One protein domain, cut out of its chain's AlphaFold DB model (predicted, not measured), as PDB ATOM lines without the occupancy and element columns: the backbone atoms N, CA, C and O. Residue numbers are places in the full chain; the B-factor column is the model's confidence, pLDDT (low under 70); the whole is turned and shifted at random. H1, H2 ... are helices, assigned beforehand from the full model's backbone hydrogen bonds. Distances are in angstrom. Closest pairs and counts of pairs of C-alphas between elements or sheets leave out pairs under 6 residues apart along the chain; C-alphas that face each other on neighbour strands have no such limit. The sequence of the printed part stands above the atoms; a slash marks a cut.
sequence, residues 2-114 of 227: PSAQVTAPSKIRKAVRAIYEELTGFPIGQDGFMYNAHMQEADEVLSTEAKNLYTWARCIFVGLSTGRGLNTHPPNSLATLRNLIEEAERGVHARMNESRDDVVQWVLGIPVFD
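AT A GLANCE: This is residues 2 to 114 of the 227 residues of an uncharacterized protein of Rhodosporidium toruloides (strain NP11) (UniProt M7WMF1). H1, H3, H5 and shorter H6 form a loose bundle of four helices, with H2 at one end and tiny H4 at the other, joining H3 to H5. The printed part has 113 residues, with six named helices, H1 to H6 along the chain, and no named strand. It is all helix and compact, radius of gyration of the C-alphas 14.0 A, spanning 39 by 30 by 20 A.

IN THESE COORDINATES: H1, residues 10 to 24, begins at C-alpha (20.391, 31.974, -48.432) and measures 20.9 A. H2 is residues 36 to 45, H3 48 to 65 (25.7 A), H4 68 to 71, H5 75 to 94 (29.4 A). H6, 100 to 108, ends at C-alpha (14.648, 33.561, -28.082).

HOW THE PARTS SIT: H1 touches H3, closest C-alphas Val 16 and Ala 57, 6.2 A, at a shallow tilt of 9 degrees, opposite ways. H1 touches H5, closest C-alphas Ile 19 and Glu 89, 5.8 A. H3 touches H6 with residues 49 to 56 alone, closest C-alphas Leu 53 and Leu 108, 6.5 A. H2 is near H3. Every O i to N i+4 pair is within hydrogen-bond range in H1, H3 and H6; H2 has 5 of 6, H5 15 of 16, and H4 is too short.

THE WHOLE: The farthest C-alphas, Pro 2 and Asn 97, are 47.2 A apart. The printed part has no cut; H1 to H2 is a long link. Residues 2 to 8, 65 to 77 and 113 to 114 have pLDDT under 70.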
ATOM      1  N   PRO A   2      19.842  50.224 -60.004       35.19
ATOM      2  CA  PRO A   2      19.016  49.632 -58.960       35.19
ATOM      3  C   PRO A   2      19.939  49.009 -57.910       35.19
ATOM      4  O   PRO A   2      20.781  48.174 -58.233       35.19
ATOM      5  N   SER A   3      19.818  49.468 -56.669       38.59
ATOM      6  CA  SER A   3      20.515  48.908 -55.518       38.59
ATOM      7  C   SER A   3      20.114  47.441 -55.404       38.59
ATOM      8  O   SER A   3      18.936  47.155 -55.190       38.59
ATOM      9  N   ALA A   4      21.056  46.514 -55.600       44.41
ATOM     10  CA  ALA A   4      20.814  45.102 -55.332       44.41
ATOM     11  C   ALA A   4      20.242  45.001 -53.914       44.41
ATOM     12  O   ALA A   4      20.895  45.431 -52.963       44.41
ATOM     13  N   GLN A   5      18.998  44.532 -53.777       48.16
ATOM     14  CA  GLN A   5      18.437  44.258 -52.461       48.16
ATOM     15  C   GLN A   5      19.342  43.210 -51.832       48.16
ATOM     16  O   GLN A   5      19.411  42.072 -52.299       48.16
ATOM     17  N   VAL A   6      20.107  43.631 -50.828       55.56
ATOM     18  CA  VAL A   6      21.134  42.816 -50.191       55.56
ATOM     19  C   VAL A   6      20.435  41.817 -49.286       55.56
ATOM     20  O   VAL A   6      20.442  41.966 -48.083       55.56
ATOM     21  N   THR A   7      19.740  40.837 -49.855       59.84
ATOM     22  CA  THR A   7      18.985  39.855 -49.077       59.84
ATOM     23  C   THR A   7      19.910  39.049 -48.162       59.84
ATOM     24  O   THR A   7      21.068  38.786 -48.483       59.84
ATOM     25  N   ALA A   8      19.386  38.631 -47.006       63.09
ATOM     26  CA  ALA A   8      20.105  37.780 -46.059       63.09
ATOM     27  C   ALA A   8      20.709  36.545 -46.746       63.09
ATOM     28  O   ALA A   8      20.014  35.965 -47.574       63.09
ATOM     29  N   PRO A   9      21.926  36.078 -46.419       73.31
ATOM     30  CA  PRO A   9      22.500  34.882 -47.038       73.31
ATOM     31  C   PRO A   9      21.522  33.698 -47.057       73.31
ATOM     32  O   PRO A   9      20.879  33.397 -46.049       73.31
ATOM     33  N   SER A  10      21.417  33.005 -48.195       77.12
ATOM     34  CA  SER A  10      20.391  31.974 -48.432       77.12
ATOM     35  C   SER A  10      20.366  30.869 -47.370       77.12
ATOM     36  O   SER A  10      19.290  30.412 -46.995       77.12
ATOM     37  N   LYS A  11      21.533  30.485 -46.839       80.06
ATOM     38  CA  LYS A  11      21.657  29.503 -45.752       80.06
ATOM     39  C   LYS A  11      21.013  29.980 -44.449       80.06
ATOM     40  O   LYS A  11      20.257  29.226 -43.853       80.06
ATOM     41  N   ILE A  12      21.238  31.238 -44.062       80.75
ATOM     42  CA  ILE A  12      20.635  31.830 -42.858       80.75
ATOM     43  C   ILE A  12      19.113  31.874 -43.009       80.75
ATOM     44  O   ILE A  12      18.390  31.477 -42.104       80.75
ATOM     45  N   ARG A  13      18.616  32.283 -44.185       82.69
ATOM     46  CA  ARG A  13      17.171  32.292 -44.463       82.69
ATOM     47  C   ARG A  13      16.551  30.902 -44.344       82.69
ATOM     48  O   ARG A  13      15.451  30.786 -43.824       82.69
ATOM     49  N   LYS A  14      17.230  29.863 -44.844       85.69
ATOM     50  CA  LYS A  14      16.752  28.474 -44.754       85.69
ATOM     51  C   LYS A  14      16.691  28.002 -43.300       85.69
ATOM     52  O   LYS A  14      15.629  27.550 -42.893       85.69
ATOM     53  N   ALA A  15      17.758  28.209 -42.528       87.00
ATOM     54  CA  ALA A  15      17.816  27.806 -41.124       87.00
ATOM     55  C   ALA A  15      16.741  28.498 -40.269       87.00
ATOM     56  O   ALA A  15      16.001  27.844 -39.546       87.00
ATOM     57  N   VAL A  16      16.575  29.819 -40.404       88.50
ATOM     58  CA  VAL A  16      15.545  30.565 -39.653       88.50
ATOM     59  C   VAL A  16      14.133  30.102 -40.017       88.50
ATOM     60  O   VAL A  16      13.278  29.999 -39.141       88.50
ATOM     61  N   ARG A  17      13.878  29.807 -41.299       90.31
ATOM     62  CA  ARG A  17      12.583  29.267 -41.739       90.31
ATOM     63  C   ARG A  17      12.337  27.875 -41.171       90.31
ATOM     64  O   ARG A  17      11.237  27.650 -40.689       90.31
ATOM     65  N   ALA A  18      13.342  27.000 -41.189       88.25
ATOM     66  CA  ALA A  18      13.246  25.663 -40.613       88.25
ATOM     67  C   ALA A  18      12.932  25.730 -39.112       88.25
ATOM     68  O   ALA A  18      11.930  25.169 -38.690       88.25
ATOM     69  N   ILE A  19      13.696  26.520 -38.345       89.12
ATOM     70  CA  ILE A  19      13.466  26.734 -36.906       89.12
ATOM     71  C   ILE A  19      12.032  27.202 -36.644       89.12
ATOM     72  O   ILE A  19      11.343  26.651 -35.789       89.12
ATOM     73  N   TYR A  20      11.568  28.225 -37.367       90.75
ATOM     74  CA  TYR A  20      10.229  28.755 -37.144       90.75
ATOM     75  C   TYR A  20       9.140  27.755 -37.535       90.75
ATOM     76  O   TYR A  20       8.196  27.563 -36.777       90.75
ATOM     77  N   GLU A  21       9.250  27.118 -38.697       90.81
ATOM     78  CA  GLU A  21       8.258  26.157 -39.185       90.81
ATOM     79  C   GLU A  21       8.184  24.927 -38.277       90.81
ATOM     80  O   GLU A  21       7.096  24.471 -37.944       90.81
ATOM     81  N   GLU A  22       9.316  24.442 -37.781       88.12
ATOM     82  CA  GLU A  22       9.391  23.307 -36.863       88.12
ATOM     83  C   GLU A  22       8.820  23.644 -35.477       88.12
ATOM     84  O   GLU A  22       8.089  22.850 -34.885       88.12
ATOM     85  N   LEU A  23       9.076  24.861 -34.983       87.19
ATOM     86  CA  LEU A  23       8.590  25.324 -33.684       87.19
ATOM     87  C   LEU A  23       7.214  25.979 -33.718       87.19
ATOM     88  O   LEU A  23       6.629  26.165 -32.660       87.19
ATOM     89  N   THR A  24       6.622  26.308 -34.866       87.12
ATOM     90  CA  THR A  24       5.274  26.927 -34.945       87.12
ATOM     91  C   THR A  24       4.293  26.129 -35.802       87.12
ATOM     92  O   THR A  24       3.097  26.171 -35.537       87.12
ATOM     93  N   GLY A  25       4.776  25.283 -36.710       86.62
ATOM     94  CA  GLY A  25       3.958  24.585 -37.702       86.62
ATOM     95  C   GLY A  25       3.511  25.490 -38.852       86.62
ATOM     96  O   GLY A  25       2.823  25.026 -39.757       86.62
ATOM     97  N   PHE A  26       3.892  26.773 -38.832       87.31
ATOM     98  CA  PHE A  26       3.499  27.753 -39.832       87.31
ATOM     99  C   PHE A  26       4.669  28.099 -40.759       87.31
ATOM    100  O   PHE A  26       5.777  28.373 -40.292       87.31
ATOM    101  N   PRO A  27       4.445  28.155 -42.082       87.44
ATOM    102  CA  PRO A  27       5.490  28.522 -43.022       87.44
ATOM    103  C   PRO A  27       5.695  30.043 -43.069       87.44
ATOM    104  O   PRO A  27       4.742  30.821 -43.163       87.44
ATOM    105  N   ILE A  28       6.960  30.472 -43.114       85.56
ATOM    106  CA  ILE A  28       7.351  31.854 -43.439       85.56
ATOM    107  C   ILE A  28       7.867  31.923 -44.883       85.56
ATOM    108  O   ILE A  28       8.561  31.017 -45.362       85.56
ATOM    109  N   GLY A  29       7.536  33.012 -45.579       80.19
ATOM    110  CA  GLY A  29       8.008  33.350 -46.919       80.19
ATOM    111  C   GLY A  29       9.509  33.646 -47.001       80.19
ATOM    112  O   GLY A  29      10.231  33.735 -46.007       80.19
ATOM    113  N   GLN A  30      10.019  33.793 -48.225       76.25
ATOM    114  CA  GLN A  30      11.447  34.061 -48.466       76.25
ATOM    115  C   GLN A  30      11.902  35.453 -47.999       76.25
ATOM    116  O   GLN A  30      13.088  35.680 -47.769       76.25
ATOM    117  N   ASP A  31      10.955  36.369 -47.866       73.69
ATOM    118  CA  ASP A  31      11.086  37.738 -47.374       73.69
ATOM    119  C   ASP A  31      10.912  37.840 -45.846       73.69
ATOM    120  O   ASP A  31      10.956  38.931 -45.271       73.69
ATOM    121  N   GLY A  32      10.722  36.701 -45.174       75.94
ATOM    122  CA  GLY A  32      10.497  36.634 -43.740       75.94
ATOM    123  C   GLY A  32       9.063  36.973 -43.329       75.94
ATOM    124  O   GLY A  32       8.810  37.055 -42.134       75.94
ATOM    125  N   PHE A  33       8.134  37.203 -44.262       82.81
ATOM    126  CA  PHE A  33       6.728  37.456 -43.939       82.81
ATOM    127  C   PHE A  33       5.904  36.170 -43.996       82.81
ATOM    128  O   PHE A  33       6.109  35.318 -44.859       82.81
ATOM    129  N   MET A  34       4.942  36.032 -43.086       81.81
ATOM    130  CA  MET A  34       3.890  35.028 -43.236       81.81
ATOM    131  C   MET A  34       2.855  35.481 -44.265       81.81
ATOM    132  O   MET A  34       2.570  36.671 -44.407       81.81
ATOM    133  N   TYR A  35       2.251  34.523 -44.964       78.25
ATOM    134  CA  TYR A  35       1.105  34.806 -45.824       78.25
ATOM    135  C   TYR A  35      -0.103  35.224 -44.975       78.25
ATOM    136  O   TYR A  35      -0.372  34.605 -43.950       78.25
ATOM    137  N   ASN A  36      -0.868  36.224 -45.430       74.00
ATOM    138  CA  ASN A  36      -1.996  36.794 -44.674       74.00
ATOM    139  C   ASN A  36      -2.981  35.751 -44.120       74.00
ATOM    140  O   ASN A  36      -3.455  35.909 -43.000       74.00
ATOM    141  N   ALA A  37      -3.274  34.691 -44.882       78.19
ATOM    142  CA  ALA A  37      -4.177  33.626 -44.442       78.19
ATOM    143  C   ALA A  37      -3.638  32.871 -43.213       78.19
ATOM    144  O   ALA A  37      -4.374  32.645 -42.261       78.19
ATOM    145  N   HIS A  38      -2.339  32.564 -43.197       81.62
ATOM    146  CA  HIS A  38      -1.684  31.926 -42.056       81.62
ATOM    147  C   HIS A  38      -1.423  32.901 -40.914       81.62
ATOM    148  O   HIS A  38      -1.320  32.475 -39.775       81.62
ATOM    149  N   MET A  39      -1.296  34.200 -41.194       79.88
ATOM    150  CA  MET A  39      -1.040  35.203 -40.161       79.88
ATOM    151  C   MET A  39      -2.235  35.376 -39.220       79.88
ATOM    152  O   MET A  39      -2.028  35.503 -38.021       79.88
ATOM    153  N   GLN A  40      -3.466  35.355 -39.740       82.31
ATOM    154  CA  GLN A  40      -4.669  35.403 -38.899       82.31
ATOM    155  C   GLN A  40      -4.817  34.135 -38.056       82.31
ATOM    156  O   GLN A  40      -4.984  34.219 -36.847       82.31
ATOM    157  N   GLU A  41      -4.667  32.969 -38.683       84.62
ATOM    158  CA  GLU A  41      -4.711  31.675 -37.996       84.62
ATOM    159  C   GLU A  41      -3.631  31.568 -36.905       84.62
ATOM    160  O   GLU A  41      -3.903  31.180 -35.771       84.62
ATOM    161  N   ALA A  42      -2.402  31.979 -37.213       81.94
ATOM    162  CA  ALA A  42      -1.304  31.980 -36.259       81.94
ATOM    163  C   ALA A  42      -1.528  32.965 -35.105       81.94
ATOM    164  O   ALA A  42      -1.131  32.676 -33.980       81.94
ATOM    165  N   ASP A  43      -2.173  34.110 -35.339       84.12
ATOM    166  CA  ASP A  43      -2.459  35.067 -34.268       84.12
ATOM    167  C   ASP A  43      -3.474  34.519 -33.249       84.12
ATOM    168  O   ASP A  43      -3.391  34.838 -32.062       84.12
ATOM    169  N   GLU A  44      -4.381  33.645 -33.686       85.31
ATOM    170  CA  GLU A  44      -5.363  32.984 -32.819       85.31
ATOM    171  C   GLU A  44      -4.781  31.777 -32.068       85.31
ATOM    172  O   GLU A  44      -5.154  31.526 -30.922       85.31
ATOM    173  N   VAL A  45      -3.871  31.028 -32.701       86.31
ATOM    174  CA  VAL A  45      -3.408  29.719 -32.204       86.31
ATOM    175  C   VAL A  45      -2.070  29.788 -31.461       86.31
ATOM    176  O   VAL A  45      -1.825  28.980 -30.564       86.31
ATOM    177  N   LEU A  46      -1.177  30.715 -31.822       84.56
ATOM    178  CA  LEU A  46       0.174  30.756 -31.259       84.56
ATOM    179  C   LEU A  46       0.215  31.374 -29.858       84.56
ATOM    180  O   LEU A  46      -0.395  32.411 -29.588       84.56
ATOM    181  N   SER A  47       1.039  30.775 -28.994       85.19
ATOM    182  CA  SER A  47       1.435  31.360 -27.712       85.19
ATOM    183  C   SER A  47       2.187  32.682 -27.910       85.19
ATOM    184  O   SER A  47       2.729  32.969 -28.982       85.19
ATOM    185  N   THR A  48       2.254  33.497 -26.856       86.38
ATOM    186  CA  THR A  48       3.008  34.763 -26.855       86.38
ATOM    187  C   THR A  48       4.469  34.543 -27.256       86.38
ATOM    188  O   THR A  48       5.046  35.310 -28.023       86.38
ATOM    189  N   GLU A  49       5.058  33.449 -26.793       83.00
ATOM    190  CA  GLU A  49       6.425  33.028 -27.065       83.00
ATOM    191  C   GLU A  49       6.630  32.697 -28.546       83.00
ATOM    192  O   GLU A  49       7.590  33.158 -29.165       83.00
ATOM    193  N   ALA A  50       5.692  31.974 -29.159       81.38
ATOM    194  CA  ALA A  50       5.740  31.681 -30.587       81.38
ATOM    195  C   ALA A  50       5.535  32.942 -31.454       81.38
ATOM    196  O   ALA A  50       6.144  33.069 -32.523       81.38
ATOM    197  N   LYS A  51       4.763  33.931 -30.981       86.19
ATOM    198  CA  LYS A  51       4.681  35.260 -31.619       86.19
ATOM    199  C   LYS A  51       5.998  36.034 -31.498       86.19
ATOM    200  O   LYS A  51       6.428  36.678 -32.456       86.19
ATOM    201  N   ASN A  52       6.693  35.927 -30.367       86.69
ATOM    202  CA  ASN A  52       8.033  36.499 -30.211       86.69
ATOM    203  C   ASN A  52       9.047  35.835 -31.150       86.69
ATOM    204  O   ASN A  52       9.909  36.526 -31.692       86.69
ATOM    205  N   LEU A  53       8.907  34.533 -31.419       87.19
ATOM    206  CA  LEU A  53       9.750  33.822 -32.383       87.19
ATOM    207  C   LEU A  53       9.558  34.351 -33.812       87.19
ATOM    208  O   LEU A  53      10.524  34.460 -34.570       87.19
ATOM    209  N   TYR A  54       8.334  34.751 -34.173       88.25
ATOM    210  CA  TYR A  54       8.078  35.425 -35.448       88.25
ATOM    211  C   TYR A  54       8.817  36.767 -35.528       88.25
ATOM    212  O   TYR A  54       9.511  37.039 -36.508       88.25
ATOM    213  N   THR A  55       8.736  37.584 -34.475       86.88
ATOM    214  CA  THR A  55       9.471  38.858 -34.390       86.88
ATOM    215  C   THR A  55      10.984  38.641 -34.470       86.88
ATOM    216  O   THR A  55      11.665  39.332 -35.227       86.88
ATOM    217  N   TRP A  56      11.510  37.638 -33.765       88.44
ATOM    218  CA  TRP A  56      12.918  37.239 -33.820       88.44
ATOM    219  C   TRP A  56      13.362  36.900 -35.250       88.44
ATOM    220  O   TRP A  56      14.342  37.461 -35.747       88.44
ATOM    221  N   ALA A  57      12.594  36.066 -35.960       88.12
ATOM    222  CA  ALA A  57      12.874  35.722 -37.351       88.12
ATOM    223  C   ALA A  57      12.863  36.978 -38.237       88.12
ATOM    224  O   ALA A  57      13.810  37.234 -38.986       88.12
ATOM    225  N   ARG A  58      11.830  37.819 -38.101       84.94
ATOM    226  CA  ARG A  58      11.690  39.084 -38.837       84.94
ATOM    227  C   ARG A  58      12.894  40.004 -38.654       84.94
ATOM    228  O   ARG A  58      13.373  40.557 -39.646       84.94
ATOM    229  N   CYS A  59      13.417  40.133 -37.437       80.62
ATOM    230  CA  CYS A  59      14.603  40.944 -37.156       80.62
ATOM    231  C   CYS A  59      15.828  40.470 -37.949       80.62
ATOM    232  O   CYS A  59      16.536  41.296 -38.526       80.62
ATOM    233  N   ILE A  60      16.040  39.156 -38.073       81.44
ATOM    234  CA  ILE A  60      17.152  38.594 -38.862       81.44
ATOM    235  C   ILE A  60      16.986  38.914 -40.349       81.44
ATOM    236  O   ILE A  60      17.924  39.391 -40.996       81.44
ATOM    237  N   PHE A  61      15.793  38.676 -40.902       79.31
ATOM    238  CA  PHE A  61      15.516  38.944 -42.315       79.31
ATOM    239  C   PHE A  61      15.682  40.432 -42.651       79.31
ATOM    240  O   PHE A  61      16.350  40.765 -43.631       79.31
ATOM    241  N   VAL A  62      15.130  41.334 -41.834       76.56
ATOM    242  CA  VAL A  62      15.226  42.792 -42.026       76.56
ATOM    243  C   VAL A  62      16.652  43.309 -41.801       76.56
ATOM    244  O   VAL A  62      17.171  44.064 -42.626       76.56
ATOM    245  N   GLY A  63      17.322  42.897 -40.723       70.69
ATOM    246  CA  GLY A  63      18.667  43.371 -40.385       70.69
ATOM    247  C   GLY A  63      19.707  43.021 -41.451       70.69
ATOM    248  O   GLY A  63      20.590  43.826 -41.754       70.69
ATOM    249  N   LEU A  64      19.560  41.853 -42.076       70.81
ATOM    250  CA  LEU A  64      20.434  41.419 -43.156       70.81
ATOM    251  C   LEU A  64      20.013  42.001 -44.518       70.81
ATOM    252  O   LEU A  64      20.891  42.417 -45.265       70.81
ATOM    253  N   SER A  65      18.706  42.110 -44.812       67.19
ATOM    254  CA  SER A  65      18.189  42.669 -46.084       67.19
ATOM    255  C   SER A  65      18.463  44.162 -46.286       67.19
ATOM    256  O   SER A  65      18.694  44.620 -47.405       67.19
ATOM    257  N   THR A  66      18.443  44.937 -45.201       62.94
ATOM    258  CA  THR A  66      18.655  46.395 -45.225       62.94
ATOM    259  C   THR A  66      20.128  46.787 -45.330       62.94
ATOM    260  O   THR A  66      20.448  47.974 -45.372       62.94
ATOM    261  N   GLY A  67      21.046  45.815 -45.336       54.44
ATOM    262  CA  GLY A  67      22.482  46.066 -45.349       54.44
ATOM    263  C   GLY A  67      23.015  46.722 -44.071       54.44
ATOM    264  O   GLY A  67      24.221  46.925 -43.981       54.44
ATOM    265  N   ARG A  68      22.170  47.018 -43.067       54.62
ATOM    266  CA  ARG A  68      22.624  47.504 -41.755       54.62
ATOM    267  C   ARG A  68      23.536  46.460 -41.112       54.62
ATOM    268  O   ARG A  68      24.695  46.752 -40.869       54.62
ATOM    269  N   GLY A  69      23.118  45.197 -41.031       52.44
ATOM    270  CA  GLY A  69      23.971  44.121 -40.505       52.44
ATOM    271  C   GLY A  69      25.288  43.891 -41.271       52.44
ATOM    272  O   GLY A  69      26.243  43.387 -40.688       52.44
ATOM    273  N   LEU A  70      25.350  44.266 -42.556       52.75
ATOM    274  CA  LEU A  70      26.500  44.045 -43.447       52.75
ATOM    275  C   LEU A  70      27.466  45.227 -43.546       52.75
ATOM    276  O   LEU A  70      28.661  45.007 -43.712       52.75
ATOM    277  N   ASN A  71      26.966  46.457 -43.432       49.81
ATOM    278  CA  ASN A  71      27.754  47.669 -43.657       49.81
ATOM    279  C   ASN A  71      28.076  48.438 -42.369       49.81
ATOM    280  O   ASN A  71      28.958  49.291 -42.394       49.81
ATOM    281  N   THR A  72      27.380  48.178 -41.254       52.41
ATOM    282  CA  THR A  72      27.607  48.905 -39.987       52.41
ATOM    283  C   THR A  72      28.422  48.122 -38.964       52.41
ATOM    284  O   THR A  72      28.697  48.648 -37.888       52.41
ATOM    285  N   HIS A  73      28.831  46.887 -39.270       52.19
ATOM    286  CA  HIS A  73      29.502  46.013 -38.310       52.19
ATOM    287  C   HIS A  73      30.736  45.313 -38.893       52.19
ATOM    288  O   HIS A  73      30.826  45.122 -40.107       52.19
ATOM    289  N   PRO A  74      31.694  44.907 -38.037       59.47
ATOM    290  CA  PRO A  74      32.862  44.152 -38.468       59.47
ATOM    291  C   PRO A  74      32.457  42.859 -39.198       59.47
ATOM    292  O   PRO A  74      31.505  42.200 -38.775       59.47
ATOM    293  N   PRO A  75      33.211  42.418 -40.221       60.06
ATOM    294  CA  PRO A  75      32.909  41.197 -40.982       60.06
ATOM    295  C   PRO A  75      32.793  39.932 -40.108       60.06
ATOM    296  O   PRO A  75      32.043  39.013 -40.438       60.06
ATOM    297  N   ASN A  76      33.465  39.907 -38.953       66.12
ATOM    298  CA  ASN A  76      33.383  38.806 -37.991       66.12
ATOM    299  C   ASN A  76      31.992  38.673 -37.353       66.12
ATOM    300  O   ASN A  76      31.569  37.561 -37.052       66.12
ATOM    301  N   SER A  77      31.248  39.768 -37.188       68.06
ATOM    302  CA  SER A  77      29.949  39.766 -36.502       68.06
ATOM    303  C   SER A  77      28.881  38.974 -37.265       68.06
ATOM    304  O   SER A  77      28.059  38.287 -36.661       68.06
ATOM    305  N   LEU A  78      28.925  39.003 -38.599       70.06
ATOM    306  CA  LEU A  78      28.026  38.214 -39.443       70.06
ATOM    307  C   LEU A  78      28.378  36.732 -39.470       70.06
ATOM    308  O   LEU A  78      27.480  35.892 -39.483       70.06
ATOM    309  N   ALA A  79      29.673  36.410 -39.481       73.19
ATOM    310  CA  ALA A  79      30.132  35.030 -39.383       73.19
ATOM    311  C   ALA A  79      29.701  34.412 -38.044       73.19
ATOM    312  O   ALA A  79      29.185  33.297 -38.023       73.19
ATOM    313  N   THR A  80      29.816  35.169 -36.948       76.56
ATOM    314  CA  THR A  80      29.333  34.759 -35.623       76.56
ATOM    315  C   THR A  80      27.824  34.535 -35.609       76.56
ATOM    316  O   THR A  80      27.386  33.469 -35.187       76.56
ATOM    317  N   LEU A  81      27.020  35.478 -36.121       77.25
ATOM    318  CA  LEU A  81      25.564  35.300 -36.191       77.25
ATOM    319  C   LEU A  81      25.184  34.066 -37.008       77.25
ATOM    320  O   LEU A  81      24.312  33.300 -36.612       77.25
ATOM    321  N   ARG A  82      25.842  33.864 -38.151       79.06
ATOM    322  CA  ARG A  82      25.601  32.690 -38.983       79.06
ATOM    323  C   ARG A  82      25.860  31.400 -38.208       79.06
ATOM    324  O   ARG A  82      25.018  30.512 -38.245       79.06
ATOM    325  N   ASN A  83      26.989  31.313 -37.506       81.38
ATOM    326  CA  ASN A  83      27.327  30.136 -36.709       81.38
ATOM    327  C   ASN A  83      26.306  29.902 -35.589       81.38
ATOM    328  O   ASN A  83      25.889  28.764 -35.398       81.38
ATOM    329  N   LEU A  84      25.861  30.969 -34.915       84.25
ATOM    330  CA  LEU A  84      24.840  30.898 -33.867       84.25
ATOM    331  C   LEU A  84      23.501  30.381 -34.400       84.25
ATOM    332  O   LEU A  84      22.891  29.527 -33.773       84.25
ATOM    333  N   ILE A  85      23.054  30.850 -35.568       86.81
ATOM    334  CA  ILE A  85      21.792  30.397 -36.172       86.81
ATOM    335  C   ILE A  85      21.896  28.942 -36.652       86.81
ATOM    336  O   ILE A  85      20.972  28.163 -36.447       86.81
ATOM    337  N   GLU A  86      23.016  28.553 -37.267       85.31
ATOM    338  CA  GLU A  86      23.239  27.156 -37.671       85.31
ATOM    339  C   GLU A  86      23.335  26.225 -36.442       85.31
ATOM    340  O   GLU A  86      22.935  25.064 -36.499       85.31
ATOM    341  N   GLU A  87      23.869  26.706 -35.316       84.75
ATOM    342  CA  GLU A  87      23.867  25.977 -34.042       84.75
ATOM    343  C   GLU A  87      22.470  25.893 -33.424       84.75
ATOM    344  O   GLU A  87      22.097  24.833 -32.922       84.75
ATOM    345  N   ALA A  88      21.680  26.962 -33.534       86.44
ATOM    346  CA  ALA A  88      20.286  26.997 -33.115       86.44
ATOM    347  C   ALA A  88      19.461  25.923 -33.822       86.44
ATOM    348  O   ALA A  88      18.795  25.132 -33.165       86.44
ATOM    349  N   GLU A  89      19.570  25.853 -35.149       87.44
ATOM    350  CA  GLU A  89      18.886  24.860 -35.983       87.44
ATOM    351  C   GLU A  89      19.230  23.432 -35.534       87.44
ATOM    352  O   GLU A  89      18.344  22.627 -35.251       87.44
ATOM    353  N   ARG A  90      20.523  23.130 -35.354       86.56
ATOM    354  CA  ARG A  90      20.955  21.822 -34.835       86.56
ATOM    355  C   ARG A  90      20.428  21.548 -33.426       86.56
ATOM    356  O   ARG A  90      20.081  20.410 -33.119       86.56
ATOM    357  N   GLY A  91      20.397  22.565 -32.568       85.38
ATOM    358  CA  GLY A  91      19.903  22.452 -31.200       85.38
ATOM    359  C   GLY A  91      18.400  22.200 -31.130       85.38
ATOM    360  O   GLY A  91      17.985  21.374 -30.325       85.38
ATOM    361  N   VAL A  92      17.600  22.819 -32.003       88.62
ATOM    362  CA  VAL A  92      16.156  22.553 -32.114       88.62
ATOM    363  C   VAL A  92      15.911  21.085 -32.466       88.62
ATOM    364  O   VAL A  92      15.193  20.400 -31.739       88.62
ATOM    365  N   HIS A  93      16.591  20.562 -33.492       84.94
ATOM    366  CA  HIS A  93      16.476  19.149 -33.868       84.94
ATOM    367  C   HIS A  93      16.924  18.192 -32.749       84.94
ATOM    368  O   HIS A  93      16.320  17.141 -32.537       84.94
ATOM    369  N   ALA A  94      17.978  18.538 -32.006       86.44
ATOM    370  CA  ALA A  94      18.465  17.711 -30.901       86.44
ATOM    371  C   ALA A  94      17.519  17.707 -29.685       86.44
ATOM    372  O   ALA A  94      17.530  16.758 -28.901       86.44
ATOM    373  N   ARG A  95      16.700  18.755 -29.533       87.56
ATOM    374  CA  ARG A  95      15.814  18.989 -28.384       87.56
ATOM    375  C   ARG A  95      14.340  18.735 -28.688       87.56
ATOM    376  O   ARG A  95      13.486  19.123 -27.904       87.56
ATOM    377  N   MET A  96      14.010  18.030 -29.771       78.00
ATOM    378  CA  MET A  96      12.607  17.740 -30.119       78.00
ATOM    379  C   MET A  96      11.844  16.910 -29.072       78.00
ATOM    380  O   MET A  96      10.620  16.848 -29.120       78.00
ATOM    381  N   ASN A  97      12.551  16.278 -28.133       86.94
ATOM    382  CA  ASN A  97      11.941  15.558 -27.012       86.94
ATOM    383  C   ASN A  97      11.612  16.469 -25.808       86.94
ATOM    384  O   ASN A  97      11.015  15.993 -24.844       86.94
ATOM    385  N   GLU A  98      12.033  17.738 -25.824       87.81
ATOM    386  CA  GLU A  98      11.740  18.736 -24.785       87.81
ATOM    387  C   GLU A  98      10.379  19.410 -25.032       87.81
ATOM    388  O   GLU A  98       9.770  19.270 -26.095       87.81
ATOM    389  N   SER A  99       9.885  20.162 -24.042       87.00
ATOM    390  CA  SER A  99       8.703  20.998 -24.245       87.00
ATOM    391  C   SER A  99       8.986  22.036 -25.326       87.00
ATOM    392  O   SER A  99       9.995  22.741 -25.290       87.00
ATOM    393  N   ARG A 100       8.058  22.172 -26.269       85.19
ATOM    394  CA  ARG A 100       8.154  23.136 -27.364       85.19
ATOM    395  C   ARG A 100       8.376  24.565 -26.868       85.19
ATOM    396  O   ARG A 100       9.190  25.279 -27.444       85.19
ATOM    397  N   ASP A 101       7.706  24.957 -25.786       84.56
ATOM    398  CA  ASP A 101       7.847  26.296 -25.207       84.56
ATOM    399  C   ASP A 101       9.245  26.525 -24.612       84.56
ATOM    400  O   ASP A 101       9.805  27.610 -24.766       84.56
ATOM    401  N   ASP A 102       9.858  25.496 -24.018       85.62
ATOM    402  CA  ASP A 102      11.224  25.580 -23.481       85.62
ATOM    403  C   ASP A 102      12.249  25.755 -24.610       85.62
ATOM    404  O   ASP A 102      13.178  26.562 -24.507       85.62
ATOM    405  N   VAL A 103      12.050  25.049 -25.729       86.06
ATOM    406  CA  VAL A 103      12.899  25.188 -26.919       86.06
ATOM    407  C   VAL A 103      12.726  26.571 -27.548       86.06
ATOM    408  O   VAL A 103      13.717  27.200 -27.921       86.06
ATOM    409  N   VAL A 104      11.496  27.092 -27.617       86.62
ATOM    410  CA  VAL A 104      11.233  28.460 -28.094       86.62
ATOM    411  C   VAL A 104      11.931  29.489 -27.202       86.62
ATOM    412  O   VAL A 104      12.621  30.363 -27.723       86.62
ATOM    413  N   GLN A 105      11.825  29.374 -25.877       86.88
ATOM    414  CA  GLN A 105      12.513  30.267 -24.934       86.88
ATOM    415  C   GLN A 105      14.036  30.221 -25.097       86.88
ATOM    416  O   GLN A 105      14.698  31.260 -25.103       86.88
ATOM    417  N   TRP A 106      14.598  29.027 -25.293       88.31
ATOM    418  CA  TRP A 106      16.020  28.870 -25.573       88.31
ATOM    419  C   TRP A 106      16.440  29.576 -26.874       88.31
ATOM    420  O   TRP A 106      17.433  30.305 -26.873       88.31
ATOM    421  N   VAL A 107      15.664  29.430 -27.957       87.19
ATOM    422  CA  VAL A 107      15.927  30.118 -29.236       87.19
ATOM    423  C   VAL A 107      15.809  31.636 -29.092       87.19
ATOM    424  O   VAL A 107      16.649  32.367 -29.615       87.19
ATOM    425  N   LEU A 108      14.814  32.129 -28.351       86.88
ATOM    426  CA  LEU A 108      14.648  33.561 -28.082       86.88
ATOM    427  C   LEU A 108      15.809  34.156 -27.274       86.88
ATOM    428  O   LEU A 108      16.074  35.352 -27.379       86.88
ATOM    429  N   GLY A 109      16.534  33.331 -26.514       82.69
ATOM    430  CA  GLY A 109      17.766  33.723 -25.829       82.69
ATOM    431  C   GLY A 109      18.955  33.972 -26.766       82.69
ATOM    432  O   GLY A 109      19.971  34.511 -26.322       82.69
ATOM    433  N   ILE A 110      18.858  33.607 -28.049       83.62
ATOM    434  CA  ILE A 110      19.923  33.838 -29.026       83.62
ATOM    435  C   ILE A 110      19.913  35.315 -29.422       83.62
ATOM    436  O   ILE A 110      18.943  35.780 -30.032       83.62
ATOM    437  N   PRO A 111      21.001  36.058 -29.142       71.31
ATOM    438  CA  PRO A 111      21.061  37.472 -29.449       71.31
ATOM    439  C   PRO A 111      21.019  37.670 -30.964       71.31
ATOM    440  O   PRO A 111      21.909  37.246 -31.704       71.31
ATOM    441  N   VAL A 112      19.976  38.350 -31.421       71.38
ATOM    442  CA  VAL A 112      19.836  38.826 -32.795       71.38
ATOM    443  C   VAL A 112      20.056  40.322 -32.833       71.38
ATOM    444  O   VAL A 112      19.674  41.039 -31.912       71.38
ATOM    445  N   PHE A 113      20.685  40.793 -33.910       61.19
ATOM    446  CA  PHE A 113      20.850  42.223 -34.134       61.19
ATOM    447  C   PHE A 113      19.477  42.888 -34.169       61.19
ATOM    448  O   PHE A 113      18.686  42.663 -35.087       61.19
ATOM    449  N   ASP A 114      19.213  43.724 -33.175       50.09
ATOM    450  CA  ASP A 114      18.052  44.585 -33.182       50.09
ATOM    451  C   ASP A 114      18.323  45.754 -34.141       50.09
ATOM    452  O   ASP A 114      19.121  46.650 -33.861       50.09
TER     453      ASP A 114